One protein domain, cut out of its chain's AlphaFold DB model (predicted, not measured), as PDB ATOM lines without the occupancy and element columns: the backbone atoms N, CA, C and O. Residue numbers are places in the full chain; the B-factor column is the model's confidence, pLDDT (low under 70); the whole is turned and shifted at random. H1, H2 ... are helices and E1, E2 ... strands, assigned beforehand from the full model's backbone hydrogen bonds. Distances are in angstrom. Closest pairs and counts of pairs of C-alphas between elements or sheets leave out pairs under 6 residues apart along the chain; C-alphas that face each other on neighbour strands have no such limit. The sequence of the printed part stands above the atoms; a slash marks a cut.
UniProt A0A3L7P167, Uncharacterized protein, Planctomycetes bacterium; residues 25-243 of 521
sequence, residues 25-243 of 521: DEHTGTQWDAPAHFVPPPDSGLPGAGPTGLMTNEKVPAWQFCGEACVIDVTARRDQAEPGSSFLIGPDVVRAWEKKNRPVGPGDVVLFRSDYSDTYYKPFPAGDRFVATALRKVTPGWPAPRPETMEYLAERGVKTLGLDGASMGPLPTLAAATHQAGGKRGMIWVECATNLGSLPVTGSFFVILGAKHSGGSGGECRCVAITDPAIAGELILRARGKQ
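What this domain is: This is residues 25 to 243 of the 521 residues of an uncharacterized protein of Planctomycetes bacterium (UniProt A0A3L7P167). A small closed barrel of seven strands makes the core, and helices pack round its outside: H7 and H8 side by side with H3 next to H7, and H9, with short H2, over E2 and E6. Short helices H4, H5 and H6 reach away at one end of the barrel, H1 and the long loop of residues 34 to 50 at the other. The 219 printed residues hold nine named helices and seven named strands, in the order E1 H1 H2 E2 H3 E3 H4 H5 H6 H7 E4 H8 E5 E6 E7 H9; the class is mixed, with under half of the residues in named elements. The barrel is mixed too, and the whole is compact, radius of gyration of the C-alphas 16.4 A, spanning 47 by 44 by 33 A.

How they stand to each other: Round the barrel, E1 (31 to 33) is antiparallel to E5 (188 to 191), with N 33 and O 189 within hydrogen-bond range at 2.9 A. Parallel neighbours follow: E5 and E4 (160 to 163), N 161 to O 188 3.0 A; E4 and E3 (108 to 113), N 112 to O 162 2.8 A; E3 and E2 (66 to 73), N 70 to O 109 2.8 A. E6 (205 to 210) is antiparallel to E2, N 206 to O 67 2.8 A, and forms a hairpin with E7 (218 to 226), N 207 to O 224 2.9 A. E7 bends by 56 degrees at residue 221 and closes the ring, antiparallel to E1, N 32 to O 219 2.9 A. H3 (91 to 100) and H8 (175 to 183) make right-handed crossovers in strand-helix-strand units, parallel neighbour strands joined through a helix: E2, H3, E3 and E4, H8, E5. A third is E3, H4 (116 to 120), H5 (126 to 129), H6 (132 to 135), H7 (147 to 155), E4. H7 and H8 touch at Pro 147 and Thr 178, closest C-alphas 4.3 A, at a shallow tilt of 7 degrees, the same way. H9 (229 to 240) is on the barrel, outside it, at a height of 8.2 A. H1 (51 to 54) is not on it; H2 (62 to 65) is. O i to N i+4 pairs are within range throughout H4, H7, H8 and H9, and 5 of 6 in H3; H1, H2, H5 and H6 are too short for one.

Where its parts are: E1 begins at C-alpha 31 (-34.137, 8.283, 15.352). E7 is 23.4 A long, E2 19.9 A, H9 16.1 A. H9 ends at C-alpha 240 (-39.592, -12.959, 22.015).

The domain as a whole: The farthest C-alphas, of Gly 45 and Ala 230, are 49.2 A apart. The printed part has no cut. Long links join E1 to H1, E2 to H3, H6 to H7, E4 to H8 and E5 to E6. No printed residue is under 70 in pLDDT.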
ATOM      1  N   ASP A  25     -30.318  17.166  18.744       91.50
ATOM      2  CA  ASP A  25     -31.686  16.904  19.201       91.50
ATOM      3  C   ASP A  25     -31.993  15.416  19.099       91.50
ATOM      4  O   ASP A  25     -31.644  14.806  18.086       91.50
ATOM      5  N   GLU A  26     -32.726  14.881  20.076       91.38
ATOM      6  CA  GLU A  26     -32.969  13.440  20.189       91.38
ATOM      7  C   GLU A  26     -33.730  12.840  18.984       91.38
ATOM      8  O   GLU A  26     -33.694  11.630  18.786       91.38
ATOM      9  N   HIS A  27     -34.355  13.670  18.133       93.06
ATOM     10  CA  HIS A  27     -35.018  13.263  16.887       93.06
ATOM     11  C   HIS A  27     -34.235  13.693  15.628       93.06
ATOM     12  O   HIS A  27     -34.811  14.075  14.604       93.06
ATOM     13  N   THR A  28     -32.900  13.642  15.683       91.94
ATOM     14  CA  THR A  28     -32.010  13.942  14.547       91.94
ATOM     15  C   THR A  28     -31.610  12.681  13.776       91.94
ATOM     16  O   THR A  28     -31.061  11.738  14.341       91.94
ATOM     17  N   GLY A  29     -31.774  12.696  12.447       92.50
ATOM     18  CA  GLY A  29     -31.352  11.590  11.577       92.50
ATOM     19  C   GLY A  29     -32.217  10.340  11.758       92.50
ATOM     20  O   GLY A  29     -33.421  10.453  11.973       92.50
ATOM     21  N   THR A  30     -31.622   9.146  11.642       96.38
ATOM     22  CA  THR A  30     -32.307   7.910  12.053       96.38
ATOM     23  C   THR A  30     -32.497   7.942  13.564       96.38
ATOM     24  O   THR A  30     -31.531   7.932  14.330       96.38
ATOM     25  N   GLN A  31     -33.751   7.981  13.982       96.44
ATOM     26  CA  GLN A  31     -34.137   8.283  15.352       96.44
ATOM     27  C   GLN A  31     -35.249   7.331  15.796       96.44
ATOM     28  O   GLN A  31     -35.896   6.706  14.948       96.44
ATOM     29  N   TRP A  32     -35.440   7.179  17.102       97.94
ATOM     30  CA  TRP A  32     -36.524   6.374  17.646       97.94
ATOM     31  C   TRP A  32     -37.356   7.128  18.684       97.94
ATOM     32  O   TRP A  32     -36.817   7.856  19.511       97.94
ATOM     33  N   ASP A  33     -38.661   6.858  18.703       97.94
ATOM     34  CA  ASP A  33     -39.608   7.498  19.618       97.94
ATOM     35  C   ASP A  33     -39.999   6.567  20.766       97.94
ATOM     36  O   ASP A  33     -40.443   5.430  20.555       97.94
ATOM     37  N   ALA A  34     -39.924   7.082  21.992       98.25
ATOM     38  CA  ALA A  34     -40.598   6.499  23.141       98.25
ATOM     39  C   ALA A  34     -42.054   7.004  23.217       98.25
ATOM     40  O   ALA A  34     -42.382   8.063  22.676       98.25
ATOM     41  N   PRO A  35     -42.957   6.320  23.949       98.25
ATOM     42  CA  PRO A  35     -44.330   6.799  24.107       98.25
ATOM     43  C   PRO A  35     -44.437   8.233  24.643       98.25
ATOM     44  O   PRO A  35     -45.344   8.963  24.241       98.25
ATOM     45  N   ALA A  36     -43.503   8.647  25.508       97.94
ATOM     46  CA  ALA A  36     -43.439   9.998  26.060       97.94
ATOM     47  C   ALA A  36     -43.303  11.107  24.996       97.94
ATOM     48  O   ALA A  36     -43.622  12.253  25.303       97.94
ATOM     49  N   HIS A  37     -42.888  10.792  23.760       97.50
ATOM     50  CA  HIS A  37     -42.776  11.763  22.669       97.50
ATOM     51  C   HIS A  37     -44.113  12.447  22.344       97.50
ATOM     52  O   HIS A  37     -44.177  13.668  22.256       97.50
ATOM     53  N   PHE A  38     -45.213  11.692  22.242       97.38
ATOM     54  CA  PHE A  38     -46.539  12.232  21.879       97.38
ATOM     55  C   PHE A  38     -47.658  11.903  22.866       97.38
ATOM     56  O   PHE A  38     -48.768  12.423  22.712       97.38
ATOM     57  N   VAL A  39     -47.407  11.048  23.861       98.06
ATOM     58  CA  VAL A  39     -48.343  10.800  24.962       98.06
ATOM     59  C   VAL A  39     -47.955  11.704  26.129       98.06
ATOM     60  O   VAL A  39     -46.920  11.473  26.752       98.06
ATOM     61  N   PRO A  40     -48.767  12.718  26.468       97.31
ATOM     62  CA  PRO A  40     -48.507  13.534  27.641       97.31
ATOM     63  C   PRO A  40     -48.581  12.716  28.939       97.31
ATOM     64  O   PRO A  40     -49.327  11.731  29.014       97.31
ATOM     65  N   PRO A  41     -47.866  13.130  29.999       96.69
ATOM     66  CA  PRO A  41     -47.971  12.475  31.295       96.69
ATOM     67  C   PRO A  41     -49.399  12.618  31.856       96.69
ATOM     68  O   PRO A  41     -50.081  13.603  31.549       96.69
ATOM     69  N   PRO A  42     -49.865  11.661  32.680       96.00
ATOM     70  CA  PRO A  42     -51.270  11.553  33.087       96.00
ATOM     71  C   PRO A  42     -51.812  12.815  33.774       96.00
ATOM     72  O   PRO A  42     -52.952  13.200  33.528       96.00
ATOM     73  N   ASP A  43     -50.977  13.511  34.547       93.88
ATOM     74  CA  ASP A  43     -51.378  14.692  35.323       93.88
ATOM     75  C   ASP A  43     -51.236  16.020  34.551       93.88
ATOM     76  O   ASP A  43     -51.402  17.097  35.117       93.88
ATOM     77  N   SER A  44     -50.930  15.975  33.249       95.06
ATOM     78  CA  SER A  44     -50.723  17.186  32.432       95.06
ATOM     79  C   SER A  44     -52.006  17.937  32.069       95.06
ATOM     80  O   SER A  44     -51.940  19.097  31.670       95.06
ATOM     81  N   GLY A  45     -53.165  17.271  32.125       94.38
ATOM     82  CA  GLY A  45     -54.433  17.810  31.621       94.38
ATOM     83  C   GLY A  45     -54.497  17.967  30.093       94.38
ATOM     84  O   GLY A  45     -55.457  18.540  29.578       94.38
ATOM     85  N   LEU A  46     -53.496  17.473  29.355       94.88
ATOM     86  CA  LEU A  46     -53.432  17.575  27.900       94.88
ATOM     87  C   LEU A  46     -54.221  16.446  27.207       94.88
ATOM     88  O   LEU A  46     -54.295  15.327  27.722       94.88
ATOM     89  N   PRO A  47     -54.792  16.687  26.009       91.56
ATOM     90  CA  PRO A  47     -55.458  15.645  25.233       91.56
ATOM     91  C   PRO A  47     -54.536  14.458  24.931       91.56
ATOM     92  O   PRO A  47     -53.399  14.632  24.492       91.56
ATOM     93  N   GLY A  48     -55.049  13.243  25.133       91.50
ATOM     94  CA  GLY A  48     -54.288  12.011  24.913       91.50
ATOM     95  C   GLY A  48     -53.319  11.651  26.044       91.50
ATOM     96  O   GLY A  48     -52.572  10.689  25.885       91.50
ATOM     97  N   ALA A  49     -53.332  12.380  27.168       96.56
ATOM     98  CA  ALA A  49     -52.540  12.049  28.348       96.56
ATOM     99  C   ALA A  49     -52.833  10.632  28.864       96.56
ATOM    100  O   ALA A  49     -53.975  10.164  28.854       96.56
ATOM    101  N   GLY A  50     -51.798   9.948  29.349       96.81
ATOM    102  CA  GLY A  50     -51.938   8.591  29.861       96.81
ATOM    103  C   GLY A  50     -50.675   8.065  30.538       96.81
ATOM    104  O   GLY A  50     -49.617   8.687  30.455       96.81
ATOM    105  N   PRO A  51     -50.752   6.897  31.198       97.06
ATOM    106  CA  PRO A  51     -49.642   6.351  31.980       97.06
ATOM    107  C   PRO A  51     -48.395   6.053  31.137       97.06
ATOM    108  O   PRO A  51     -47.279   6.161  31.641       97.06
ATOM    109  N   THR A  52     -48.550   5.721  29.850       97.62
ATOM    110  CA  THR A  52     -47.400   5.507  28.961       97.62
ATOM    111  C   THR A  52     -46.639   6.798  28.661       97.62
ATOM    112  O   THR A  52     -45.474   6.711  28.304       97.62
ATOM    113  N   GLY A  53     -47.210   7.982  28.911       97.25
ATOM    114  CA  GLY A  53     -46.489   9.257  28.824       97.25
ATOM    115  C   GLY A  53     -45.351   9.414  29.840       97.25
ATOM    116  O   GLY A  53     -44.543  10.327  29.724       97.25
ATOM    117  N   LEU A  54     -45.248   8.515  30.827       97.31
ATOM    118  CA  LEU A  54     -44.113   8.432  31.755       97.31
ATOM    119  C   LEU A  54     -42.992   7.497  31.264       97.31
ATOM    120  O   LEU A  54     -41.956   7.387  31.927       97.31
ATOM    121  N   MET A  55     -43.196   6.808  30.135       98.00
ATOM    122  CA  MET A  55     -42.232   5.891  29.528       98.00
ATOM    123  C   MET A  55     -41.245   6.671  28.656       98.00
ATOM    124  O   MET A  55     -41.412   6.787  27.443       98.00
ATOM    125  N   THR A  56     -40.237   7.225  29.319       97.69
ATOM    126  CA  THR A  56     -39.081   7.893  28.713       97.69
ATOM    127  C   THR A  56     -38.037   6.878  28.239       97.69
ATOM    128  O   THR A  56     -38.115   5.693  28.583       97.69
ATOM    129  N   ASN A  57     -37.074   7.335  27.441       96.88
ATOM    130  CA  ASN A  57     -36.050   6.534  26.770       96.88
ATOM    131  C   ASN A  57     -35.438   5.438  27.663       96.88
ATOM    132  O   ASN A  57     -35.479   4.245  27.334       96.88
ATOM    133  N   GLU A  58     -34.919   5.829  28.824       97.12
ATOM    134  CA  GLU A  58     -34.209   4.948  29.747       97.12
ATOM    135  C   GLU A  58     -35.116   3.904  30.416       97.12
ATOM    136  O   GLU A  58     -34.620   2.909  30.950       97.12
ATOM    137  N   LYS A  59     -36.439   4.114  30.377       97.94
ATOM    138  CA  LYS A  59     -37.455   3.246  30.989       97.94
ATOM    139  C   LYS A  59     -38.049   2.232  30.019       97.94
ATOM    140  O   LYS A  59     -38.719   1.300  30.471       97.94
ATOM    141  N   VAL A  60     -37.843   2.392  28.712       98.25
ATOM    142  CA  VAL A  60     -38.274   1.387  27.734       98.25
ATOM    143  C   VAL A  60     -37.460   0.108  27.968       98.25
ATOM    144  O   VAL A  60     -36.227   0.165  28.031       98.25
ATOM    145  N   PRO A  61     -38.110  -1.059  28.120       97.75
ATOM    146  CA  PRO A  61     -37.399  -2.286  28.436       97.75
ATOM    147  C   PRO A  61     -36.566  -2.777  27.245       97.75
ATOM    148  O   PRO A  61     -37.016  -2.748  26.101       97.75
ATOM    149  N   ALA A  62     -35.376  -3.310  27.532       97.94
ATOM    150  CA  ALA A  62     -34.380  -3.714  26.534       97.94
ATOM    151  C   ALA A  62     -34.931  -4.634  25.429       97.94
ATOM    152  O   ALA A  62     -34.622  -4.455  24.256       97.94
ATOM    153  N   TRP A  63     -35.791  -5.591  25.792       98.06
ATOM    154  CA  TRP A  63     -36.371  -6.550  24.846       98.06
ATOM    155  C   TRP A  63     -37.261  -5.910  23.778       98.06
ATOM    156  O   TRP A  63     -37.524  -6.544  22.764       98.06
ATOM    157  N   GLN A  64     -37.744  -4.684  23.987       98.31
ATOM    158  CA  GLN A  64     -38.584  -3.990  23.014       98.31
ATOM    159  C   GLN A  64     -37.757  -3.338  21.891       98.31
ATOM    160  O   GLN A  64     -38.296  -3.043  20.826       98.31
ATOM    161  N   PHE A  65     -36.445  -3.169  22.080       98.62
ATOM    162  CA  PHE A  65     -35.539  -2.617  21.067       98.62
ATOM    163  C   PHE A  65     -35.151  -3.623  19.981       98.62
ATOM    164  O   PHE A  65     -34.423  -3.262  19.061       98.62
ATOM    165  N   CYS A  66     -35.600  -4.877  20.060       98.69
ATOM    166  CA  CYS A  66     -35.264  -5.886  19.068       98.69
ATOM    167  C   CYS A  66     -36.375  -6.911  18.836       98.69
ATOM    168  O   CYS A  66     -37.294  -7.064  19.639       98.69
ATOM    169  N   GLY A  67     -36.291  -7.617  17.711       98.62
ATOM    170  CA  GLY A  67     -37.270  -8.631  17.334       98.62
ATOM    171  C   GLY A  67     -37.104  -9.111  15.897       98.62
ATOM    172  O   GLY A  67     -36.102  -8.828  15.242       98.62
ATOM    173  N   GLU A  68     -38.089  -9.851  15.400       98.81
ATOM    174  CA  GLU A  68     -38.100 -10.304  14.006       98.81
ATOM    175  C   GLU A  68     -38.593  -9.191  13.081       98.81
ATOM    176  O   GLU A  68     -39.702  -8.690  13.257       98.81
ATOM    177  N   ALA A  69     -37.811  -8.825  12.068       98.88
ATOM    178  CA  ALA A  69     -38.250  -7.886  11.043       98.88
ATOM    179  C   ALA A  69     -39.404  -8.476  10.216       98.88
ATOM    180  O   ALA A  69     -39.259  -9.543   9.620       98.88
ATOM    181  N   CYS A  70     -40.511  -7.741  10.121       98.88
ATOM    182  CA  CYS A  70     -41.629  -7.993   9.214       98.88
ATOM    183  C   CYS A  70     -41.719  -6.828   8.223       98.88
ATOM    184  O   CYS A  70     -42.279  -5.777   8.543       98.88
ATOM    185  N   VAL A  71     -41.137  -6.994   7.032       98.88
ATOM    186  CA  VAL A  71     -41.006  -5.919   6.038       98.88
ATOM    187  C   VAL A  71     -42.257  -5.847   5.168       98.88
ATOM    188  O   VAL A  71     -42.501  -6.713   4.323       98.88
ATOM    189  N   ILE A  72     -43.048  -4.795   5.363       98.88
ATOM    190  CA  ILE A  72     -44.249  -4.490   4.587       98.88
ATOM    191  C   ILE A  72     -43.879  -3.483   3.499       98.88
ATOM    192  O   ILE A  72     -43.677  -2.298   3.764       98.88
ATOM    193  N   ASP A  73     -43.792  -3.974   2.266       98.69
ATOM    194  CA  ASP A  73     -43.441  -3.179   1.091       98.69
ATOM    195  C   ASP A  73     -44.622  -2.312   0.618       98.69
ATOM    196  O   ASP A  73     -45.692  -2.812   0.253       98.69
ATOM    197  N   VAL A  74     -44.403  -0.998   0.612       98.56
ATOM    198  CA  VAL A  74     -45.295   0.030   0.064       98.56
ATOM    199  C   VAL A  74     -44.574   0.929  -0.954       98.56
ATOM    200  O   VAL A  74     -45.053   2.019  -1.263       98.56
ATOM    201  N   THR A  75     -43.445   0.485  -1.516       98.44
ATOM    202  CA  THR A  75     -42.610   1.233  -2.482       98.44
ATOM    203  C   THR A  75     -43.407   1.728  -3.687       98.44
ATOM    204  O   THR A  75     -43.271   2.881  -4.097       98.44
ATOM    205  N   ALA A  76     -44.332   0.911  -4.202       97.88
ATOM    206  CA  ALA A  76     -45.224   1.296  -5.295       97.88
ATOM    207  C   ALA A  76     -46.095   2.521  -4.959       97.88
ATOM    208  O   ALA A  76     -46.565   3.198  -5.868       97.88
ATOM    209  N   ARG A  77     -46.315   2.814  -3.671       96.88
ATOM    210  CA  ARG A  77     -47.142   3.918  -3.164       96.88
ATOM    211  C   ARG A  77     -46.335   5.130  -2.691       96.88
ATOM    212  O   ARG A  77     -46.956   6.107  -2.282       96.88
ATOM    213  N   ARG A  78     -44.994   5.093  -2.769       97.56
ATOM    214  CA  ARG A  78     -44.083   6.121  -2.227       97.56
ATOM    215  C   ARG A  78     -44.512   7.552  -2.554       97.56
ATOM    216  O   ARG A  78     -44.565   8.390  -1.664       97.56
ATOM    217  N   ASP A  79     -44.850   7.794  -3.817       97.00
ATOM    218  CA  ASP A  79     -45.184   9.117  -4.350       97.00
ATOM    219  C   ASP A  79     -46.655   9.216  -4.807       97.00
ATOM    220  O   ASP A  79     -47.009  10.093  -5.590       97.00
ATOM    221  N   GLN A  80     -47.526   8.306  -4.350       95.38
ATOM    222  CA  GLN A  80     -48.939   8.234  -4.759       95.38
ATOM    223  C   GLN A  80     -49.869   9.026  -3.828       95.38
ATOM    224  O   GLN A  80     -50.870   8.504  -3.334       95.38
ATOM    225  N   ALA A  81     -49.534  10.285  -3.571       97.38
ATOM    226  CA  ALA A  81     -50.382  11.218  -2.839       97.38
ATOM    227  C   ALA A  81     -50.312  12.606  -3.478       97.38
ATOM    228  O   ALA A  81     -49.385  12.907  -4.227       97.38
ATOM    229  N   GLU A  82     -51.283  13.460  -3.172       97.88
ATOM    230  CA  GLU A  82     -51.239  14.857  -3.597       97.88
ATOM    231  C   GLU A  82     -50.090  15.612  -2.904       97.88
ATOM    232  O   GLU A  82     -49.709  15.264  -1.777       97.88
ATOM    233  N   PRO A  83     -49.550  16.678  -3.521       98.19
ATOM    234  CA  PRO A  83     -48.554  17.525  -2.882       98.19
ATOM    235  C   PRO A  83     -48.972  17.992  -1.479       98.19
ATOM    236  O   PRO A  83     -50.080  18.483  -1.260       98.19
ATOM    237  N   GLY A  84     -48.076  17.829  -0.502       97.69
ATOM    238  CA  GLY A  84     -48.344  18.136   0.906       97.69
ATOM    239  C   GLY A  84     -49.169  17.100   1.673       97.69
ATOM    240  O   GLY A  84     -49.546  17.369   2.813       97.69
ATOM    241  N   SER A  85     -49.437  15.935   1.081       98.25
ATOM    242  CA  SER A  85     -50.136  14.820   1.728       98.25
ATOM    243  C   SER A  85     -49.310  13.537   1.676       98.25
ATOM    244  O   SER A  85     -48.525  13.326   0.754       98.25
ATOM    245  N   SER A  86     -49.499  12.670   2.667       98.31
ATOM    246  CA  SER A  86     -48.894  11.335   2.712       98.31
ATOM    247  C   SER A  86     -49.796  10.284   2.067       98.31
ATOM    248  O   SER A  86     -51.023  10.374   2.150       98.31
ATOM    249  N   PHE A  87     -49.204   9.229   1.499       98.25
ATOM    250  CA  PHE A  87     -49.957   7.998   1.261       98.25
ATOM    251  C   PHE A  87     -50.284   7.344   2.610       98.25
ATOM    252  O   PHE A  87     -49.396   7.118   3.434       98.25
ATOM    253  N   LEU A  88     -51.560   7.041   2.834       98.44
ATOM    254  CA  LEU A  88     -52.048   6.527   4.108       98.44
ATOM    255  C   LEU A  88     -52.053   4.995   4.120       98.44
ATOM    256  O   LEU A  88     -52.887   4.362   3.471       98.44
ATOM    257  N   ILE A  89     -51.150   4.392   4.894       98.62
ATOM    258  CA  ILE A  89     -51.065   2.936   5.035       98.62
ATOM    259  C   ILE A  89     -52.174   2.475   5.986       98.62
ATOM    260  O   ILE A  89     -52.137   2.754   7.188       98.62
ATOM    261  N   GLY A  90     -53.182   1.793   5.442       98.44
ATOM    262  CA  GLY A  90     -54.316   1.255   6.191       98.44
ATOM    263  C   GLY A  90     -54.081  -0.163   6.743       98.44
ATOM    264  O   GLY A  90     -53.163  -0.863   6.301       98.44
ATOM    265  N   PRO A  91     -54.939  -0.645   7.665       98.62
ATOM    266  CA  PRO A  91     -54.844  -2.005   8.206       98.62
ATOM    267  C   PRO A  91     -55.016  -3.102   7.142       98.62
ATOM    268  O   PRO A  91     -54.586  -4.238   7.322       98.62
ATOM    269  N   ASP A  92     -55.676  -2.786   6.028       98.62
ATOM    270  CA  ASP A  92     -55.837  -3.661   4.869       98.62
ATOM    271  C   ASP A  92     -54.502  -4.005   4.197       98.62
ATOM    272  O   ASP A  92     -54.335  -5.146   3.763       98.62
ATOM    273  N   VAL A  93     -53.534  -3.080   4.194       98.62
ATOM    274  CA  VAL A  93     -52.174  -3.329   3.695       98.62
ATOM    275  C   VAL A  93     -51.482  -4.384   4.559       98.62
ATOM    276  O   VAL A  93     -50.933  -5.350   4.029       98.62
ATOM    277  N   VAL A  94     -51.582  -4.256   5.888       98.75
ATOM    278  CA  VAL A  94     -51.021  -5.235   6.834       98.75
ATOM    279  C   VAL A  94     -51.700  -6.593   6.664       98.75
ATOM    280  O   VAL A  94     -51.022  -7.597   6.480       98.75
ATOM    281  N   ARG A  95     -53.037  -6.638   6.606       98.75
ATOM    282  CA  ARG A  95     -53.780  -7.889   6.377       98.75
ATOM    283  C   ARG A  95     -53.420  -8.561   5.053       98.75
ATOM    284  O   ARG A  95     -53.383  -9.788   4.975       98.75
ATOM    285  N   ALA A  96     -53.192  -7.787   3.994       98.69
ATOM    286  CA  ALA A  96     -52.767  -8.324   2.705       98.69
ATOM    287  C   ALA A  96     -51.360  -8.931   2.783       98.69
ATOM    288  O   ALA A  96     -51.118  -9.978   2.180       98.69
ATOM    289  N   TRP A  97     -50.459  -8.307   3.544       98.75
ATOM    290  CA  TRP A  97     -49.141  -8.858   3.837       98.75
ATOM    291  C   TRP A  97     -49.234 -10.146   4.669       98.75
ATOM    292  O   TRP A  97     -48.629 -11.149   4.294       98.75
ATOM    293  N   GLU A  98     -50.052 -10.173   5.726       98.75
ATOM    294  CA  GLU A  98     -50.219 -11.351   6.593       98.75
ATOM    295  C   GLU A  98     -50.761 -12.567   5.828       98.75
ATOM    296  O   GLU A  98     -50.322 -13.688   6.066       98.75
ATOM    297  N   LYS A  99     -51.667 -12.352   4.861       98.56
ATOM    298  CA  LYS A  99     -52.204 -13.416   3.989       98.56
ATOM    299  C   LYS A  99     -51.147 -14.091   3.115       98.56
ATOM    300  O   LYS A  99     -51.325 -15.249   2.754       98.56
ATOM    301  N   LYS A 100     -50.106 -13.358   2.710       98.44
ATOM    302  CA  LYS A 100     -49.030 -13.870   1.845       98.44
ATOM    303  C   LYS A 100     -47.875 -14.476   2.635       98.44
ATOM    304  O   LYS A 100     -47.127 -15.270   2.080       98.44
ATOM    305  N   ASN A 101     -47.727 -14.064   3.889       98.44
ATOM    306  CA  ASN A 101     -46.605 -14.420   4.742       98.44
ATOM    307  C   ASN A 101     -47.133 -15.166   5.970       98.44
ATOM    308  O   ASN A 101     -47.514 -16.332   5.886       98.44
ATOM    309  N   ARG A 102     -47.201 -14.479   7.108       98.19
ATOM    310  CA  ARG A 102     -47.789 -14.973   8.350       98.19
ATOM    311  C   ARG A 102     -48.446 -13.819   9.103       98.19
ATOM    312  O   ARG A 102     -48.091 -12.667   8.854       98.19
ATOM    313  N   PRO A 103     -49.343 -14.095  10.058       98.50
ATOM    314  CA  PRO A 103     -49.833 -13.060  10.947       98.50
ATOM    315  C   PRO A 103     -48.693 -12.418  11.754       98.50
ATOM    316  O   PRO A 103     -47.783 -13.123  12.204       98.50
ATOM    317  N   VAL A 104     -48.759 -11.102  11.960       98.75
ATOM    318  CA  VAL A 104     -47.843 -10.404  12.874       98.75
ATOM    319  C   VAL A 104     -48.262 -10.645  14.323       98.75
ATOM    320  O   VAL A 104     -49.431 -10.962  14.598       98.75
ATOM    321  N   GLY A 105     -47.310 -10.514  15.245       98.50
ATOM    322  CA  GLY A 105     -47.513 -10.805  16.656       98.50
ATOM    323  C   GLY A 105     -46.462 -10.211  17.603       98.50
ATOM    324  O   GLY A 105     -45.616  -9.410  17.197       98.50
ATOM    325  N   PRO A 106     -46.498 -10.601  18.890       98.44
ATOM    326  CA  PRO A 106     -45.517 -10.169  19.881       98.44
ATOM    327  C   PRO A 106     -44.073 -10.509  19.483       98.44
ATOM    328  O   PRO A 106     -43.772 -11.628  19.063       98.44
ATOM    329  N   GLY A 107     -43.173  -9.541  19.666       97.94
ATOM    330  CA  GLY A 107     -41.752  -9.656  19.313       97.94
ATOM    331  C   GLY A 107     -41.445  -9.505  17.819       97.94
ATOM    332  O   GLY A 107     -40.292  -9.673  17.429       97.94
ATOM    333  N   ASP A 108     -42.441  -9.182  16.991       98.88
ATOM    334  CA  ASP A 108     -42.205  -8.697  15.633       98.88
ATOM    335  C   ASP A 108     -41.908  -7.190  15.637       98.88
ATOM    336  O   ASP A 108     -42.511  -6.419  16.392       98.88
ATOM    337  N   VAL A 109     -41.014  -6.779  14.741       98.88
ATOM    338  CA  VAL A 109     -40.726  -5.395  14.372       98.88
ATOM    339  C   VAL A 109     -41.339  -5.144  12.997       98.88
ATOM    340  O   VAL A 109     -40.837  -5.633  11.985       98.88
ATOM    341  N   VAL A 110     -42.444  -4.399  12.942       98.94
ATOM    342  CA  VAL A 110     -43.131  -4.113  11.671       98.94
ATOM    343  C   VAL A 110     -42.471  -2.930  10.974       98.94
ATOM    344  O   VAL A 110     -42.513  -1.811  11.478       98.94
ATOM    345  N   LEU A 111     -41.882  -3.172   9.803       98.94
ATOM    346  CA  LEU A 111     -41.147  -2.171   9.030       98.94
ATOM    347  C   LEU A 111     -41.930  -1.804   7.768       98.94
ATOM    348  O   LEU A 111     -42.101  -2.641   6.882       98.94
ATOM    349  N   PHE A 112     -42.391  -0.560   7.660       98.88
ATOM    350  CA  PHE A 112     -43.002  -0.041   6.436       98.88
ATOM    351  C   PHE A 112     -41.911   0.477   5.503       98.88
ATOM    352  O   PHE A 112     -41.360   1.558   5.707       98.88
ATOM    353  N   ARG A 113     -41.595  -0.311   4.477       98.69
ATOM    354  CA  ARG A 113     -40.573   0.020   3.484       98.69
ATOM    355  C   ARG A 113     -41.208   0.748   2.308       98.69
ATOM    356  O   ARG A 113     -42.062   0.187   1.624       98.69
ATOM    357  N   SER A 114     -40.752   1.961   2.027       98.56
ATOM    358  CA  SER A 114     -41.137   2.732   0.843       98.56
ATOM    359  C   SER A 114     -39.951   3.161  -0.031       98.56
ATOM    360  O   SER A 114     -40.155   3.736  -1.103       98.56
ATOM    361  N   ASP A 115     -38.725   2.848   0.394       98.38
ATOM    362  CA  ASP A 115     -37.447   3.298  -0.166       98.38
ATOM    363  C   ASP A 115     -37.348   4.838  -0.211       98.38
ATOM    364  O   ASP A 115     -36.702   5.416  -1.091       98.38
ATOM    365  N   TYR A 116     -38.032   5.532   0.711       98.38
ATOM    366  CA  TYR A 116     -38.124   6.995   0.717       98.38
ATOM    367  C   TYR A 116     -36.784   7.649   1.061       98.38
ATOM    368  O   TYR A 116     -36.294   8.462   0.274       98.38
ATOM    369  N   SER A 117     -36.142   7.245   2.163       97.44
ATOM    370  CA  SER A 117     -34.759   7.628   2.493       97.44
ATOM    371  C   SER A 117     -33.797   7.318   1.358       97.44
ATOM    372  O   SER A 117     -33.045   8.188   0.935       97.44
ATOM    373  N   ASP A 118     -33.876   6.115   0.796       97.38
ATOM    374  CA  ASP A 118     -32.916   5.633  -0.195       97.38
ATOM    375  C   ASP A 118     -33.032   6.425  -1.513       97.38
ATOM    376  O   ASP A 118     -32.070   6.555  -2.271       97.38
ATOM    377  N   THR A 119     -34.196   7.034  -1.762       97.44
ATOM    378  CA  THR A 119     -34.446   7.888  -2.929       97.44
ATOM    379  C   THR A 119     -34.147   9.372  -2.664       97.44
ATOM    380  O   THR A 119     -33.659  10.079  -3.561       97.44
ATOM    381  N   TYR A 120     -34.470   9.874  -1.467       97.75
ATOM    382  CA  TYR A 120     -34.590  11.313  -1.196       97.75
ATOM    383  C   TYR A 120     -33.665  11.868  -0.112       97.75
ATOM    384  O   TYR A 120     -33.489  13.086  -0.069       97.75
ATOM    385  N   TYR A 121     -33.023  11.029   0.705       95.44
ATOM    386  CA  TYR A 121     -31.973  11.472   1.621       95.44
ATOM    387  C   TYR A 121     -30.696  11.787   0.829       95.44
ATOM    388  O   TYR A 121     -29.961  10.899   0.398       95.44
ATOM    389  N   LYS A 122     -30.478  13.076   0.556       95.88
ATOM    390  CA  LYS A 122     -29.402  13.598  -0.298       95.88
ATOM    391  C   LYS A 122     -28.841  14.895   0.291       95.88
ATOM    392  O   LYS A 122     -29.565  15.577   1.016       95.88
ATOM    393  N   PRO A 123     -27.608  15.297  -0.065       94.38
ATOM    394  CA  PRO A 123     -27.103  16.622   0.271       94.38
ATOM    395  C   PRO A 123     -28.019  17.741  -0.238       94.38
ATOM    396  O   PRO A 123     -28.697  17.612  -1.267       94.38
ATOM    397  N   PHE A 124     -28.030  18.869   0.469       93.06
ATOM    398  CA  PHE A 124     -28.746  20.056   0.017       93.06
ATOM    399  C   PHE A 124     -28.128  20.628  -1.272       93.06
ATOM    400  O   PHE A 124     -26.916  20.540  -1.465       93.06
ATOM    401  N   PRO A 125     -28.946  21.221  -2.165       95.25
ATOM    402  CA  PRO A 125     -30.391  21.445  -2.028       95.25
ATOM    403  C   PRO A 125     -31.273  20.250  -2.435       95.25
ATOM    404  O   PRO A 125     -32.471  20.281  -2.184       95.25
ATOM    405  N   ALA A 126     -30.731  19.184  -3.036       96.19
ATOM    406  CA  ALA A 126     -31.537  18.039  -3.486       96.19
ATOM    407  C   ALA A 126     -32.279  17.333  -2.329       96.19
ATOM    408  O   ALA A 126     -33.393  16.840  -2.520       96.19
ATOM    409  N   GLY A 127     -31.688  17.340  -1.130       95.69
ATOM    410  CA  GLY A 127     -32.281  16.825   0.109       95.69
ATOM    411  C   GLY A 127     -33.559  17.528   0.574       95.69
ATOM    412  O   GLY A 127     -34.318  16.942   1.343       95.69
ATOM    413  N   ASP A 128     -33.884  18.727   0.063       95.88
ATOM    414  CA  ASP A 128     -35.159  19.403   0.367       95.88
ATOM    415  C   ASP A 128     -36.372  18.517   0.009       95.88
ATOM    416  O   ASP A 128     -37.457  18.672   0.585       95.88
ATOM    417  N   ARG A 129     -36.207  17.563  -0.924       96.06
ATOM    418  CA  ARG A 129     -37.238  16.581  -1.292       96.06
ATOM    419  C   ARG A 129     -37.690  15.710  -0.116       96.06
ATOM    420  O   ARG A 129     -38.861  15.335  -0.097       96.06
ATOM    421  N   PHE A 130     -36.801  15.425   0.837       96.62
ATOM    422  CA  PHE A 130     -37.056  14.503   1.944       96.62
ATOM    423  C   PHE A 130     -38.104  15.038   2.936       96.62
ATOM    424  O   PHE A 130     -38.933  14.281   3.423       96.62
ATOM    425  N   VAL A 131     -38.113  16.351   3.209       95.62
ATOM    426  CA  VAL A 131     -39.073  16.972   4.152       95.62
ATOM    427  C   VAL A 131     -39.596  18.311   3.644       95.62
ATOM    428  O   VAL A 131     -40.806  18.511   3.513       95.62
ATOM    429  N   ALA A 132     -38.697  19.252   3.353       96.06
ATOM    430  CA  ALA A 132     -39.044  20.662   3.177       96.06
ATOM    431  C   ALA A 132     -40.037  20.913   2.030       96.06
ATOM    432  O   ALA A 132     -40.987  21.681   2.190       96.06
ATOM    433  N   THR A 133     -39.855  20.266   0.877       97.12
ATOM    434  CA  THR A 133     -40.765  20.438  -0.275       97.12
ATOM    435  C   THR A 133     -42.160  19.874  -0.026       97.12
ATOM    436  O   THR A 133     -43.133  20.481  -0.479       97.12
ATOM    437  N   ALA A 134     -42.278  18.777   0.730       96.81
ATOM    438  CA  ALA A 134     -43.567  18.208   1.105       96.81
ATOM    439  C   ALA A 134     -44.315  19.151   2.058       96.81
ATOM    440  O   ALA A 134     -45.473  19.478   1.818       96.81
ATOM    441  N   LEU A 135     -43.632  19.705   3.067       96.00
ATOM    442  CA  LEU A 135     -44.224  20.701   3.971       96.00
ATOM    443  C   LEU A 135     -44.638  21.995   3.250       96.00
ATOM    444  O   LEU A 135     -45.642  22.612   3.600       96.00
ATOM    445  N   ARG A 136     -43.902  22.385   2.201       97.44
ATOM    446  CA  ARG A 136     -44.255  23.502   1.304       97.44
ATOM    447  C   ARG A 136     -45.346  23.148   0.284       97.44
ATOM    448  O   ARG A 136     -45.704  24.003  -0.519       97.44
ATOM    449  N   LYS A 137     -45.878  21.919   0.310       97.69
ATOM    450  CA  LYS A 137     -46.913  21.405  -0.605       97.69
ATOM    451  C   LYS A 137     -46.506  21.419  -2.083       97.69
ATOM    452  O   LYS A 137     -47.350  21.570  -2.958       97.69
ATOM    453  N   VAL A 138     -45.212  21.268  -2.364       97.94
ATOM    454  CA  VAL A 138     -44.668  21.192  -3.732       97.94
ATOM    455  C   VAL A 138     -44.586  19.743  -4.211       97.94
ATOM    456  O   VAL A 138     -44.752  19.464  -5.394       97.94
ATOM    457  N   THR A 139     -44.347  18.808  -3.293       98.06
ATOM    458  CA  THR A 139     -44.222  17.371  -3.569       98.06
ATOM    459  C   THR A 139     -45.078  16.562  -2.589       98.06
ATOM    460  O   THR A 139     -45.485  17.095  -1.549       98.06
ATOM    461  N   PRO A 140     -45.386  15.288  -2.887       98.19
ATOM    462  CA  PRO A 140     -46.036  14.398  -1.928       98.19
ATOM    463  C   PRO A 140     -45.157  14.163  -0.691       98.19
ATOM    464  O   PRO A 140     -43.924  14.207  -0.768       98.19
ATOM    465  N   GLY A 141     -45.787  13.879   0.445       97.06
ATOM    466  CA  GLY A 141     -45.109  13.439   1.664       97.06
ATOM    467  C   GLY A 141     -44.572  12.009   1.566       97.06
ATOM    468  O   GLY A 141     -44.582  11.384   0.509       97.06
ATOM    469  N   TRP A 142     -44.099  11.492   2.694       98.12
ATOM    470  CA  TRP A 142     -43.724  10.087   2.859       98.12
ATOM    471  C   TRP A 142     -44.965   9.221   3.152       98.12
ATOM    472  O   TRP A 142     -45.912   9.718   3.772       98.12
ATOM    473  N   PRO A 143     -45.002   7.938   2.747       98.38
ATOM    474  CA  PRO A 143     -46.017   7.000   3.224       98.38
ATOM    475  C   PRO A 143     -45.922   6.791   4.736       98.38
ATOM    476  O   PRO A 143     -44.829   6.636   5.274       98.38
ATOM    477  N   ALA A 144     -47.065   6.752   5.413       98.44
ATOM    478  CA  ALA A 144     -47.125   6.549   6.859       98.44
ATOM    479  C   ALA A 144     -48.429   5.841   7.267       98.44
ATOM    480  O   ALA A 144     -49.448   5.977   6.573       98.44
ATOM    481  N   PRO A 145     -48.429   5.066   8.366       98.56
ATOM    482  CA  PRO A 145     -49.633   4.421   8.870       98.56
ATOM    483  C   PRO A 145     -50.658   5.430   9.377       98.56
ATOM    484  O   PRO A 145     -50.328   6.485   9.900       98.56
ATOM    485  N   ARG A 146     -51.938   5.082   9.247       98.12
ATOM    486  CA  ARG A 146     -53.017   5.804   9.932       98.12
ATOM    487  C   ARG A 146     -53.169   5.332  11.383       98.12
ATOM    488  O   ARG A 146     -52.735   4.218  11.696       98.12
ATOM    489  N   PRO A 147     -53.892   6.081  12.240       98.56
ATOM    490  CA  PRO A 147     -54.204   5.648  13.602       98.56
ATOM    491  C   PRO A 147     -54.813   4.240  13.683       98.56
ATOM    492  O   PRO A 147     -54.429   3.458  14.549       98.56
ATOM    493  N   GLU A 148     -55.698   3.862  12.752       98.69
ATOM    494  CA  GLU A 148     -56.329   2.532  12.771       98.69
ATOM    495  C   GLU A 148     -55.323   1.402  12.515       98.69
ATOM    496  O   GLU A 148     -55.514   0.283  12.986       98.69
ATOM    497  N   THR A 149     -54.248   1.678  11.771       98.81
ATOM    498  CA  THR A 149     -53.167   0.712  11.524       98.81
ATOM    499  C   THR A 149     -52.344   0.495  12.785       98.81
ATOM    500  O   THR A 149     -52.007  -0.646  13.095       98.81
ATOM    501  N   MET A 150     -52.086   1.560  13.549       98.69
ATOM    502  CA  MET A 150     -51.393   1.466  14.837       98.69
ATOM    503  C   MET A 150     -52.216   0.659  15.850       98.69
ATOM    504  O   MET A 150     -51.679  -0.235  16.499       98.69
ATOM    505  N   GLU A 151     -53.527   0.906  15.940       98.56
ATOM    506  CA  GLU A 151     -54.424   0.124  16.807       98.56
ATOM    507  C   GLU A 151     -54.484  -1.344  16.388       98.56
ATOM    508  O   GLU A 151     -54.320  -2.224  17.230       98.56
ATOM    509  N   TYR A 152     -54.632  -1.616  15.086       98.88
ATOM    510  CA  TYR A 152     -54.632  -2.981  14.562       98.88
ATOM    511  C   TYR A 152     -53.358  -3.733  14.964       98.88
ATOM    512  O   TYR A 152     -53.425  -4.828  15.512       98.88
ATOM    513  N   LEU A 153     -52.184  -3.134  14.752       98.88
ATOM    514  CA  LEU A 153     -50.907  -3.739  15.134       98.88
ATOM    515  C   LEU A 153     -50.791  -3.940  16.653       98.88
ATOM    516  O   LEU A 153     -50.272  -4.965  17.103       98.88
ATOM    517  N   ALA A 154     -51.323  -3.012  17.451       98.62
ATOM    518  CA  ALA A 154     -51.328  -3.126  18.905       98.62
ATOM    519  C   ALA A 154     -52.212  -4.277  19.393       98.62
ATOM    520  O   ALA A 154     -51.815  -4.998  20.309       98.62
ATOM    521  N   GLU A 155     -53.370  -4.487  18.766       98.56
ATOM    522  CA  GLU A 155     -54.266  -5.620  19.027       98.56
ATOM    523  C   GLU A 155     -53.617  -6.963  18.667       98.56
ATOM    524  O   GLU A 155     -53.865  -7.971  19.329       98.56
ATOM    525  N   ARG A 156     -52.720  -6.978  17.672       98.56
ATOM    526  CA  ARG A 156     -51.868  -8.138  17.353       98.56
ATOM    527  C   ARG A 156     -50.716  -8.328  18.349       98.56
ATOM    528  O   ARG A 156     -50.046  -9.353  18.313       98.56
ATOM    529  N   GLY A 157     -50.482  -7.375  19.252       98.38
ATOM    530  CA  GLY A 157     -49.419  -7.428  20.256       98.38
ATOM    531  C   GLY A 157     -48.059  -6.910  19.781       98.38
ATOM    532  O   GLY A 157     -47.073  -7.084  20.500       98.38
ATOM    533  N   VAL A 158     -47.988  -6.261  18.614       98.81
ATOM    534  CA  VAL A 158     -46.767  -5.603  18.123       98.81
ATOM    535  C   VAL A 158     -46.432  -4.414  19.028       98.81
ATOM    536  O   VAL A 158     -47.316  -3.653  19.428       98.81
ATOM    537  N   LYS A 159     -45.150  -4.258  19.372       98.50
ATOM    538  CA  LYS A 159     -44.646  -3.171  20.234       98.50
ATOM    539  C   LYS A 159     -43.579  -2.299  19.582       98.50
ATOM    540  O   LYS A 159     -43.251  -1.252  20.134       98.50
ATOM    541  N   THR A 160     -43.082  -2.703  18.420       98.81
ATOM    542  CA  THR A 160     -41.947  -2.054  17.769       98.81
ATOM    543  C   THR A 160     -42.239  -1.937  16.283       98.81
ATOM    544  O   THR A 160     -42.657  -2.908  15.647       98.81
ATOM    545  N   LEU A 161     -42.066  -0.738  15.737       98.81
ATOM    546  CA  LEU A 161     -42.285  -0.455  14.324       98.81
ATOM    547  C   LEU A 161     -41.109   0.332  13.738       98.81
ATOM    548  O   LEU A 161     -40.227   0.793  14.457       98.81
ATOM    549  N   GLY A 162     -41.108   0.529  12.427       98.75
ATOM    550  CA  GLY A 162     -40.204   1.468  11.779       98.75
ATOM    551  C   GLY A 162     -40.657   1.826  10.374       98.75
ATOM    552  O   GLY A 162     -41.433   1.091   9.760       98.75
ATOM    553  N   LEU A 163     -40.174   2.954   9.864       98.81
ATOM    554  CA  LEU A 163     -40.319   3.335   8.462       98.81
ATOM    555  C   LEU A 163     -39.113   4.138   7.964       98.81
ATOM    556  O   LEU A 163     -38.324   4.662   8.749       98.81
ATOM    557  N   ASP A 164     -38.974   4.229   6.644       98.44
ATOM    558  CA  ASP A 164     -37.895   4.954   5.951       98.44
ATOM    559  C   ASP A 164     -38.279   6.383   5.512       98.44
ATOM    560  O   ASP A 164     -37.527   7.073   4.821       98.44
ATOM    561  N   GLY A 165     -39.466   6.836   5.913       97.44
ATOM    562  CA  GLY A 165     -39.944   8.209   5.775       97.44
ATOM    563  C   GLY A 165     -39.549   9.110   6.948       97.44
ATOM    564  O   GLY A 165     -38.997   8.661   7.950       97.44
ATOM    565  N   ALA A 166     -39.858  10.400   6.818       95.75
ATOM    566  CA  ALA A 166     -39.432  11.406   7.787       95.75
ATOM    567  C   ALA A 166     -40.206  11.389   9.112       95.75
ATOM    568  O   ALA A 166     -39.725  11.967  10.076       95.75
ATOM    569  N   SER A 167     -41.398  10.781   9.151       96.56
ATOM    570  CA  SER A 167     -42.131  10.560  10.397       96.56
ATOM    571  C   SER A 167     -43.126   9.396  10.315       96.56
ATOM    572  O   SER A 167     -43.710   9.137   9.263       96.56
ATOM    573  N   MET A 168     -43.398   8.730  11.436       97.00
ATOM    574  CA  MET A 168     -44.515   7.813  11.653       97.00
ATOM    575  C   MET A 168     -45.869   8.505  11.462       97.00
ATOM    576  O   MET A 168     -46.874   7.859  11.175       97.00
ATOM    577  N   GLY A 169     -45.899   9.831  11.585       94.25
ATOM    578  CA  GLY A 169     -47.068  10.667  11.382       94.25
ATOM    579  C   GLY A 169     -47.305  11.058   9.919       94.25
ATOM    580  O   GLY A 169     -46.447  11.719   9.331       94.25
ATOM    581  N   PRO A 170     -48.481  10.764   9.330       97.12
ATOM    582  CA  PRO A 170     -48.806  11.218   7.984       97.12
ATOM    583  C   PRO A 170     -49.129  12.713   7.926       97.12
ATOM    584  O   PRO A 170     -49.864  13.249   8.768       97.12
ATOM    585  N   LEU A 171     -48.674  13.362   6.853       97.44
ATOM    586  CA  LEU A 171     -49.106  14.707   6.488       97.44
ATOM    587  C   LEU A 171     -50.540  14.706   5.924       97.44
ATOM    588  O   LEU A 171     -50.934  13.747   5.252       97.44
ATOM    589  N   PRO A 172     -51.304  15.801   6.106       95.81
ATOM    590  CA  PRO A 172     -50.930  17.002   6.863       95.81
ATOM    591  C   PRO A 172     -51.394  17.003   8.330       95.81
ATOM    592  O   PRO A 172     -50.866  17.775   9.123       95.81
ATOM    593  N   THR A 173     -52.393  16.196   8.703       94.88
ATOM    594  CA  THR A 173     -53.146  16.382   9.964       94.88
ATOM    595  C   THR A 173     -53.155  15.177  10.896       94.88
ATOM    596  O   THR A 173     -53.658  15.282  12.014       94.88
ATOM    597  N   LEU A 174     -52.615  14.031  10.476       96.69
ATOM    598  CA  LEU A 174     -52.720  12.781  11.235       96.69
ATOM    599  C   LEU A 174     -51.477  12.461  12.066       96.69
ATOM    600  O   LEU A 174     -51.459  11.420  12.723       96.69
ATOM    601  N   ALA A 175     -50.469  13.339  12.076       94.00
ATOM    602  CA  ALA A 175     -49.220  13.091  12.784       94.00
ATOM    603  C   ALA A 175     -49.448  12.775  14.269       94.00
ATOM    604  O   ALA A 175     -49.238  11.637  14.682       94.00
ATOM    605  N   ALA A 176     -49.988  13.718  15.045       95.31
ATOM    606  CA  ALA A 176     -50.223  13.514  16.477       95.31
ATOM    607  C   ALA A 176     -51.155  12.323  16.768       95.31
ATOM    608  O   ALA A 176     -50.859  11.504  17.634       95.31
ATOM    609  N   ALA A 177     -52.245  12.180  16.005       97.06
ATOM    610  CA  ALA A 177     -53.205  11.091  16.193       97.06
ATOM    611  C   ALA A 177     -52.572   9.703  15.984       97.06
ATOM    612  O   ALA A 177     -52.889   8.767  16.714       97.06
ATOM    613  N   THR A 178     -51.661   9.572  15.015       98.06
ATOM    614  CA  THR A 178     -50.972   8.305  14.722       98.06
ATOM    615  C   THR A 178     -49.987   7.947  15.830       98.06
ATOM    616  O   THR A 178     -50.027   6.827  16.341       98.06
ATOM    617  N   HIS A 179     -49.174   8.913  16.273       97.69
ATOM    618  CA  HIS A 179     -48.235   8.692  17.374       97.69
ATOM    619  C   HIS A 179     -48.985   8.361  18.673       97.69
ATOM    620  O   HIS A 179     -48.624   7.419  19.369       97.69
ATOM    621  N   GLN A 180     -50.085   9.057  18.983       97.50
ATOM    622  CA  GLN A 180     -50.887   8.777  20.180       97.50
ATOM    623  C   GLN A 180     -51.596   7.418  20.124       97.50
ATOM    624  O   GLN A 180     -51.686   6.741  21.152       97.50
ATOM    625  N   ALA A 181     -52.072   6.984  18.949       98.19
ATOM    626  CA  ALA A 181     -52.702   5.673  18.779       98.19
ATOM    627  C   ALA A 181     -51.746   4.521  19.126       98.19
ATOM    628  O   ALA A 181     -52.137   3.603  19.846       98.19
ATOM    629  N   GLY A 182     -50.484   4.595  18.685       98.06
ATOM    630  CA  GLY A 182     -49.455   3.613  19.042       98.06
ATOM    631  C   GLY A 182     -48.872   3.816  20.445       98.06
ATOM    632  O   GLY A 182     -48.791   2.880  21.245       98.06
ATOM    633  N   GLY A 183     -48.506   5.051  20.786       97.88
ATOM    634  CA  GLY A 183     -47.844   5.406  22.042       97.88
ATOM    635  C   GLY A 183     -48.682   5.081  23.279       97.88
ATOM    636  O   GLY A 183     -48.158   4.567  24.269       97.88
ATOM    637  N   LYS A 184     -50.013   5.255  23.237       97.56
ATOM    638  CA  LYS A 184     -50.891   4.855  24.359       97.56
ATOM    639  C   LYS A 184     -50.918   3.338  24.593       97.56
ATOM    640  O   LYS A 184     -51.321   2.872  25.655       97.56
ATOM    641  N   ARG A 185     -50.489   2.556  23.598       98.06
ATOM    642  CA  ARG A 185     -50.317   1.100  23.670       98.06
ATOM    643  C   ARG A 185     -48.884   0.711  24.039       98.06
ATOM    644  O   ARG A 185     -48.585  -0.482  24.088       98.06
ATOM    645  N   GLY A 186     -48.013   1.681  24.326       97.88
ATOM    646  CA  GLY A 186     -46.614   1.465  24.687       97.88
ATOM    647  C   GLY A 186     -45.749   1.016  23.513       97.88
ATOM    648  O   GLY A 186     -44.798   0.277  23.733       97.88
ATOM    649  N   MET A 187     -46.114   1.370  22.278       98.81
ATOM    650  CA  MET A 187     -45.267   1.119  21.110       98.81
ATOM    651  C   MET A 187     -44.085   2.089  21.068       98.81
ATOM    652  O   MET A 187     -44.224   3.234  21.489       98.81
ATOM    653  N   ILE A 188     -42.966   1.623  20.515       98.69
ATOM    654  CA  ILE A 188     -41.837   2.455  20.083       98.69
ATOM    655  C   ILE A 188     -41.649   2.291  18.581       98.69
ATOM    656  O   ILE A 188     -42.084   1.282  18.009       98.69
ATOM    657  N   TRP A 189     -40.975   3.232  17.933       98.19
ATOM    658  CA  TRP A 189     -40.646   3.067  16.523       98.19
ATOM    659  C   TRP A 189     -39.439   3.857  16.068       98.19
ATOM    660  O   TRP A 189     -39.010   4.774  16.749       98.19
ATOM    661  N   VAL A 190     -38.937   3.480  14.893       98.56
ATOM    662  CA  VAL A 190     -37.866   4.171  14.174       98.56
ATOM    663  C   VAL A 190     -38.441   5.017  13.045       98.56
ATOM    664  O   VAL A 190     -39.248   4.536  12.244       98.56
ATOM    665  N   GLU A 191     -37.962   6.247  12.935       98.25
ATOM    666  CA  GLU A 191     -38.171   7.119  11.782       98.25
ATOM    667  C   GLU A 191     -36.847   7.342  11.046       98.25
ATOM    668  O   GLU A 191     -35.761   7.160  11.606       98.25
ATOM    669  N   CYS A 192     -36.927   7.731   9.772       97.44
ATOM    670  CA  CYS A 192     -35.756   7.932   8.919       97.44
ATOM    671  C   CYS A 192     -34.818   6.709   8.883       97.44
ATOM    672  O   CYS A 192     -33.594   6.860   8.804       97.44
ATOM    673  N   ALA A 193     -35.364   5.489   8.956       97.94
ATOM    674  CA  ALA A 193     -34.583   4.287   8.685       97.94
ATOM    675  C   ALA A 193     -34.068   4.318   7.235       97.94
ATOM    676  O   ALA A 193     -34.642   4.985   6.382       97.94
ATOM    677  N   THR A 194     -32.999   3.583   6.937       96.00
ATOM    678  CA  THR A 194     -32.437   3.489   5.581       96.00
ATOM    679  C   THR A 194     -32.094   2.051   5.239       96.00
ATOM    680  O   THR A 194     -31.887   1.230   6.137       96.00
ATOM    681  N   ASN A 195     -32.023   1.746   3.941       96.75
ATOM    682  CA  ASN A 195     -31.601   0.452   3.423       96.75
ATOM    683  C   ASN A 195     -32.513  -0.709   3.871       96.75
ATOM    684  O   ASN A 195     -32.084  -1.865   3.951       96.75
ATOM    685  N   LEU A 196     -33.796  -0.425   4.137       98.38
ATOM    686  CA  LEU A 196     -34.789  -1.449   4.485       98.38
ATOM    687  C   LEU A 196     -34.966  -2.473   3.356       98.38
ATOM    688  O   LEU A 196     -35.328  -3.620   3.614       98.38
ATOM    689  N   GLY A 197     -34.660  -2.094   2.111       97.56
ATOM    690  CA  GLY A 197     -34.709  -2.994   0.964       97.56
ATOM    691  C   GLY A 197     -33.658  -4.096   0.926       97.56
ATOM    692  O   GLY A 197     -33.804  -5.028   0.137       97.56
ATOM    693  N   SER A 198     -32.645  -4.034   1.791       97.12
ATOM    694  CA  SER A 198     -31.668  -5.117   1.962       97.12
ATOM    695  C   SER A 198     -32.201  -6.304   2.772       97.12
ATOM    696  O   SER A 198     -31.561  -7.357   2.814       97.12
ATOM    697  N   LEU A 199     -33.357  -6.152   3.424       98.44
ATOM    698  CA  LEU A 199     -33.922  -7.172   4.296       98.44
ATOM    699  C   LEU A 199     -34.828  -8.143   3.518       98.44
ATOM    700  O   LEU A 199     -35.608  -7.707   2.666       98.44
ATOM    701  N   PRO A 200     -34.802  -9.454   3.834       98.06
ATOM    702  CA  PRO A 200     -35.873 -10.362   3.441       98.06
ATOM    703  C   PRO A 200     -37.215  -9.926   4.050       98.06
ATOM    704  O   PRO A 200     -37.268  -9.158   5.010       98.06
ATOM    705  N   VAL A 201     -38.315 -10.462   3.510       98.44
ATOM    706  CA  VAL A 201     -39.679 -10.130   3.963       98.44
ATOM    707  C   VAL A 201     -39.890 -10.456   5.449       98.44
ATOM    708  O   VAL A 201     -40.548  -9.693   6.155       98.44
ATOM    709  N   THR A 202     -39.315 -11.567   5.919       98.56
ATOM    710  CA  THR A 202     -39.294 -12.003   7.324       98.56
ATOM    711  C   THR A 202     -37.981 -12.715   7.652       98.56
ATOM    712  O   THR A 202     -37.252 -13.115   6.744       98.56
ATOM    713  N   GLY A 203     -37.717 -12.955   8.940       97.69
ATOM    714  CA  GLY A 203     -36.635 -13.839   9.397       97.69
ATOM    715  C   GLY A 203     -35.314 -13.153   9.745       97.69
ATOM    716  O   GLY A 203     -34.414 -13.820  10.249       97.69
ATOM    717  N   SER A 204     -35.195 -11.840   9.545       98.69
ATOM    718  CA  SER A 204     -34.058 -11.069  10.067       98.69
ATOM    719  C   SER A 204     -34.281 -10.690  11.524       98.69
ATOM    720  O   SER A 204     -35.378 -10.267  11.891       98.69
ATOM    721  N   PHE A 205     -33.234 -10.748  12.342       98.81
ATOM    722  CA  PHE A 205     -33.242 -10.132  13.665       98.81
ATOM    723  C   PHE A 205     -32.922  -8.643  13.517       98.81
ATOM    724  O   PHE A 205     -31.830  -8.302  13.068       98.81
ATOM    725  N   PHE A 206     -33.859  -7.765  13.866       98.81
ATOM    726  CA  PHE A 206     -33.697  -6.312  13.828       98.81
ATOM    727  C   PHE A 206     -33.465  -5.771  15.235       98.81
ATOM    728  O   PHE A 206     -34.119  -6.211  16.181       98.81
ATOM    729  N   VAL A 207     -32.566  -4.798  15.370       98.75
ATOM    730  CA  VAL A 207     -32.262  -4.137  16.642       98.75
ATOM    731  C   VAL A 207     -32.070  -2.631  16.463       98.75
ATOM    732  O   VAL A 207     -31.424  -2.174  15.519       98.75
ATOM    733  N   ILE A 208     -32.626  -1.870  17.404       98.62
ATOM    734  CA  ILE A 208     -32.493  -0.422  17.552       98.62
ATOM    735  C   ILE A 208     -31.420  -0.165  18.617       98.62
ATOM    736  O   ILE A 208     -31.647  -0.399  19.804       98.62
ATOM    737  N   LEU A 209     -30.244   0.313  18.209       98.12
ATOM    738  CA  LEU A 209     -29.143   0.642  19.120       98.12
ATOM    739  C   LEU A 209     -29.094   2.166  19.273       98.12
ATOM    740  O   LEU A 209     -28.371   2.857  18.556       98.12
ATOM    741  N   GLY A 210     -29.968   2.687  20.138       94.94
ATOM    742  CA  GLY A 210     -30.143   4.123  20.378       94.94
ATOM    743  C   GLY A 210     -29.596   4.573  21.720       94.94
ATOM    744  O   GLY A 210     -29.681   3.826  22.688       94.94
ATOM    745  N   ALA A 211     -29.056   5.787  21.781       92.00
ATOM    746  CA  ALA A 211     -28.482   6.364  22.995       92.00
ATOM    747  C   ALA A 211     -29.462   6.331  24.183       92.00
ATOM    748  O   ALA A 211     -30.670   6.481  24.001       92.00
ATOM    749  N   LYS A 212     -28.957   6.126  25.407       96.62
ATOM    750  CA  LYS A 212     -29.785   5.979  26.619       96.62
ATOM    751  C   LYS A 212     -29.849   7.276  27.429       96.62
ATOM    752  O   LYS A 212     -29.178   7.416  28.454       96.62
ATOM    753  N   HIS A 213     -30.640   8.233  26.954       97.06
ATOM    754  CA  HIS A 213     -30.823   9.537  27.595       97.06
ATOM    755  C   HIS A 213     -31.850   9.474  28.730       97.06
ATOM    756  O   HIS A 213     -32.961   8.978  28.548       97.06
ATOM    757  N   SER A 214     -31.498   9.991  29.907       97.00
ATOM    758  CA  SER A 214     -32.429  10.081  31.033       97.00
ATOM    759  C   SER A 214     -33.552  11.071  30.745       97.00
ATOM    760  O   SER A 214     -33.307  12.246  30.473       97.00
ATOM    761  N   GLY A 215     -34.799  10.618  30.868       96.50
ATOM    762  CA  GLY A 215     -35.970  11.461  30.669       96.50
ATOM    763  C   GLY A 215     -36.215  11.840  29.209       96.50
ATOM    764  O   GLY A 215     -37.096  12.661  28.967       96.50
ATOM    765  N   GLY A 216     -35.463  11.262  28.266       95.19
ATOM    766  CA  GLY A 216     -35.620  11.502  26.833       95.19
ATOM    767  C   GLY A 216     -36.977  11.021  26.325       95.19
ATOM    768  O   GLY A 216     -37.551  10.058  26.845       95.19
ATOM    769  N   SER A 217     -37.506  11.700  25.317       95.19
ATOM    770  CA  SER A 217     -38.731  11.304  24.625       95.19
ATOM    771  C   SER A 217     -38.460  10.340  23.465       95.19
ATOM    772  O   SER A 217     -39.378   9.688  22.975       95.19
ATOM    773  N   GLY A 218     -37.192  10.182  23.101       94.94
ATOM    774  CA  GLY A 218     -36.710   9.314  22.045       94.94
ATOM    775  C   GLY A 218     -35.189   9.247  22.083       94.94
ATOM    776  O   GLY A 218     -34.591   9.275  23.163       94.94
ATOM    777  N   GLY A 219     -34.560   9.142  20.923       94.94
ATOM    778  CA  GLY A 219     -33.114   9.250  20.795       94.94
ATOM    779  C   GLY A 219     -32.620   8.966  19.389       94.94
ATOM    780  O   GLY A 219     -33.249   8.254  18.603       94.94
ATOM    781  N   GLU A 220     -31.424   9.446  19.095       95.75
ATOM    782  CA  GLU A 220     -30.698   9.054  17.903       95.75
ATOM    783  C   GLU A 220     -30.377   7.565  18.012       95.75
ATOM    784  O   GLU A 220     -30.068   7.034  19.090       95.75
ATOM    785  N   CYS A 221     -30.456   6.852  16.891       97.06
ATOM    786  CA  CYS A 221     -30.134   5.436  16.883       97.06
ATOM    787  C   CYS A 221     -29.409   4.992  15.628       97.06
ATOM    788  O   CYS A 221     -29.496   5.584  14.552       97.06
ATOM    789  N   ARG A 222     -28.715   3.865  15.769       97.44
ATOM    790  CA  ARG A 222     -28.293   3.063  14.633       97.44
ATOM    791  C   ARG A 222     -29.076   1.763  14.628       97.44
ATOM    792  O   ARG A 222     -28.972   0.950  15.543       97.44
ATOM    793  N   CYS A 223     -29.865   1.572  13.579       97.75
ATOM    794  CA  CYS A 223     -30.572   0.320  13.358       97.75
ATOM    795  C   CYS A 223     -29.665  -0.679  12.641       97.75
ATOM    796  O   CYS A 223     -28.964  -0.320  11.691       97.75
ATOM    797  N   VAL A 224     -29.689  -1.934  13.086       97.50
ATOM    798  CA  VAL A 224     -28.933  -3.035  12.476       97.50
ATOM    799  C   VAL A 224     -29.839  -4.249  12.331       97.50
ATOM    800  O   VAL A 224     -30.732  -4.473  13.149       97.50
ATOM    801  N   ALA A 225     -29.602  -5.044  11.290       98.00
ATOM    802  CA  ALA A 225     -30.252  -6.330  11.111       98.00
ATOM    803  C   ALA A 225     -29.224  -7.443  10.892       98.00
ATOM    804  O   ALA A 225     -28.280  -7.280  10.118       98.00
ATOM    805  N   ILE A 226     -29.436  -8.583  11.545       98.00
ATOM    806  CA  ILE A 226     -28.702  -9.826  11.297       98.00
ATOM    807  C   ILE A 226     -29.576 -10.697  10.395       98.00
ATOM    808  O   ILE A 226     -30.709 -11.024  10.751       98.00
ATOM    809  N   THR A 227     -29.047 -11.041   9.221       97.31
ATOM    810  CA  THR A 227     -29.757 -11.785   8.166       97.31
ATOM    811  C   THR A 227     -29.287 -13.230   8.019       97.31
ATOM    812  O   THR A 227     -29.918 -13.993   7.290       97.31
ATOM    813  N   ASP A 228     -28.208 -13.625   8.706       96.94
ATOM    814  CA  ASP A 228     -27.801 -15.028   8.782       96.94
ATOM    815  C   ASP A 228     -28.908 -15.841   9.481       96.94
ATOM    816  O   ASP A 228     -29.206 -15.548  10.642       96.94
ATOM    817  N   PRO A 229     -29.533 -16.836   8.824       97.12
ATOM    818  CA  PRO A 229     -30.717 -17.498   9.369       97.12
ATOM    819  C   PRO A 229     -30.488 -18.219  10.699       97.12
ATOM    820  O   PRO A 229     -31.407 -18.283  11.518       97.12
ATOM    821  N   ALA A 230     -29.288 -18.766  10.923       96.62
ATOM    822  CA  ALA A 230     -28.984 -19.508  12.140       96.62
ATOM    823  C   ALA A 230     -28.866 -18.552  13.331       96.62
ATOM    824  O   ALA A 230     -29.538 -18.744  14.344       96.62
ATOM    825  N   ILE A 231     -28.078 -17.483  13.176       96.31
ATOM    826  CA  ILE A 231     -27.915 -16.467  14.222       96.31
ATOM    827  C   ILE A 231     -29.236 -15.718  14.436       96.31
ATOM    828  O   ILE A 231     -29.688 -15.568  15.568       96.31
ATOM    829  N   ALA A 232     -29.889 -15.267  13.362       98.31
ATOM    830  CA  ALA A 232     -31.131 -14.508  13.455       98.31
ATOM    831  C   ALA A 232     -32.242 -15.310  14.145       98.31
ATOM    832  O   ALA A 232     -32.889 -14.789  15.053       98.31
ATOM    833  N   GLY A 233     -32.434 -16.578  13.767       98.12
ATOM    834  CA  GLY A 233     -33.456 -17.443  14.358       98.12
ATOM    835  C   GLY A 233     -33.285 -17.624  15.868       98.12
ATOM    836  O   GLY A 233     -34.263 -17.528  16.614       98.12
ATOM    837  N   GLU A 234     -32.044 -17.814  16.325       97.62
ATOM    838  CA  GLU A 234     -31.714 -17.878  17.749       97.62
ATOM    839  C   GLU A 234     -32.054 -16.555  18.451       97.62
ATOM    840  O   GLU A 234     -32.841 -16.539  19.395       97.62
ATOM    841  N   LEU A 235     -31.546 -15.422  17.958       98.50
ATOM    842  CA  LEU A 235     -31.756 -14.118  18.596       98.50
ATOM    843  C   LEU A 235     -33.235 -13.702  18.633       98.50
ATOM    844  O   LEU A 235     -33.698 -13.155  19.636       98.50
ATOM    845  N   ILE A 236     -34.001 -14.004  17.580       98.56
ATOM    846  CA  ILE A 236     -35.449 -13.754  17.512       98.56
ATOM    847  C   ILE A 236     -36.189 -14.521  18.611       98.56
ATOM    848  O   ILE A 236     -37.036 -13.949  19.305       98.56
ATOM    849  N   LEU A 237     -35.882 -15.811  18.788       98.12
ATOM    850  CA  LEU A 237     -36.512 -16.646  19.812       98.12
ATOM    851  C   LEU A 237     -36.299 -16.049  21.211       98.12
ATOM    852  O   LEU A 237     -37.228 -15.966  22.018       98.12
ATOM    853  N   ARG A 238     -35.077 -15.587  21.471       97.88
ATOM    854  CA  ARG A 238     -34.644 -15.031  22.755       97.88
ATOM    855  C   ARG A 238     -35.262 -13.657  23.013       97.88
ATOM    856  O   ARG A 238     -35.793 -13.418  24.100       97.88
ATOM    857  N   ALA A 239     -35.313 -12.790  22.002       97.38
ATOM    858  CA  ALA A 239     -35.999 -11.501  22.082       97.38
ATOM    859  C   ALA A 239     -37.502 -11.657  22.367       97.38
ATOM    860  O   ALA A 239     -38.029 -10.992  23.261       97.38
ATOM    861  N   ARG A 240     -38.185 -12.611  21.714       97.62
ATOM    862  CA  ARG A 240     -39.592 -12.959  22.015       97.62
ATOM    863  C   ARG A 240     -39.789 -13.429  23.457       97.62
ATOM    864  O   ARG A 240     -40.781 -13.074  24.091       97.62
ATOM    865  N   GLY A 241     -38.822 -14.175  23.990       97.81
ATOM    866  CA  GLY A 241     -38.762 -14.573  25.398       97.81
ATOM    867  C   GLY A 241     -38.386 -13.445  26.366       97.81
ATOM    868  O   GLY A 241     -38.261 -13.698  27.562       97.81
ATOM    869  N   LYS A 242     -38.193 -12.211  25.875       97.75
ATOM    870  CA  LYS A 242     -37.727 -11.045  26.639       97.75
ATOM    871  C   LYS A 242     -36.364 -11.260  27.307       97.75
ATOM    872  O   LYS A 242     -36.063 -10.666  28.341       97.75
ATOM    873  N   GLN A 243     -35.534 -12.112  26.710       97.88
ATOM    874  CA  GLN A 243     -34.226 -12.526  27.213       97.88
ATOM    875  C   GLN A 243     -33.123 -11.570  26.732       97.88
ATOM    876  O   GLN A 243     -32.201 -11.971  26.026       97.88
TER     877      GLN A 243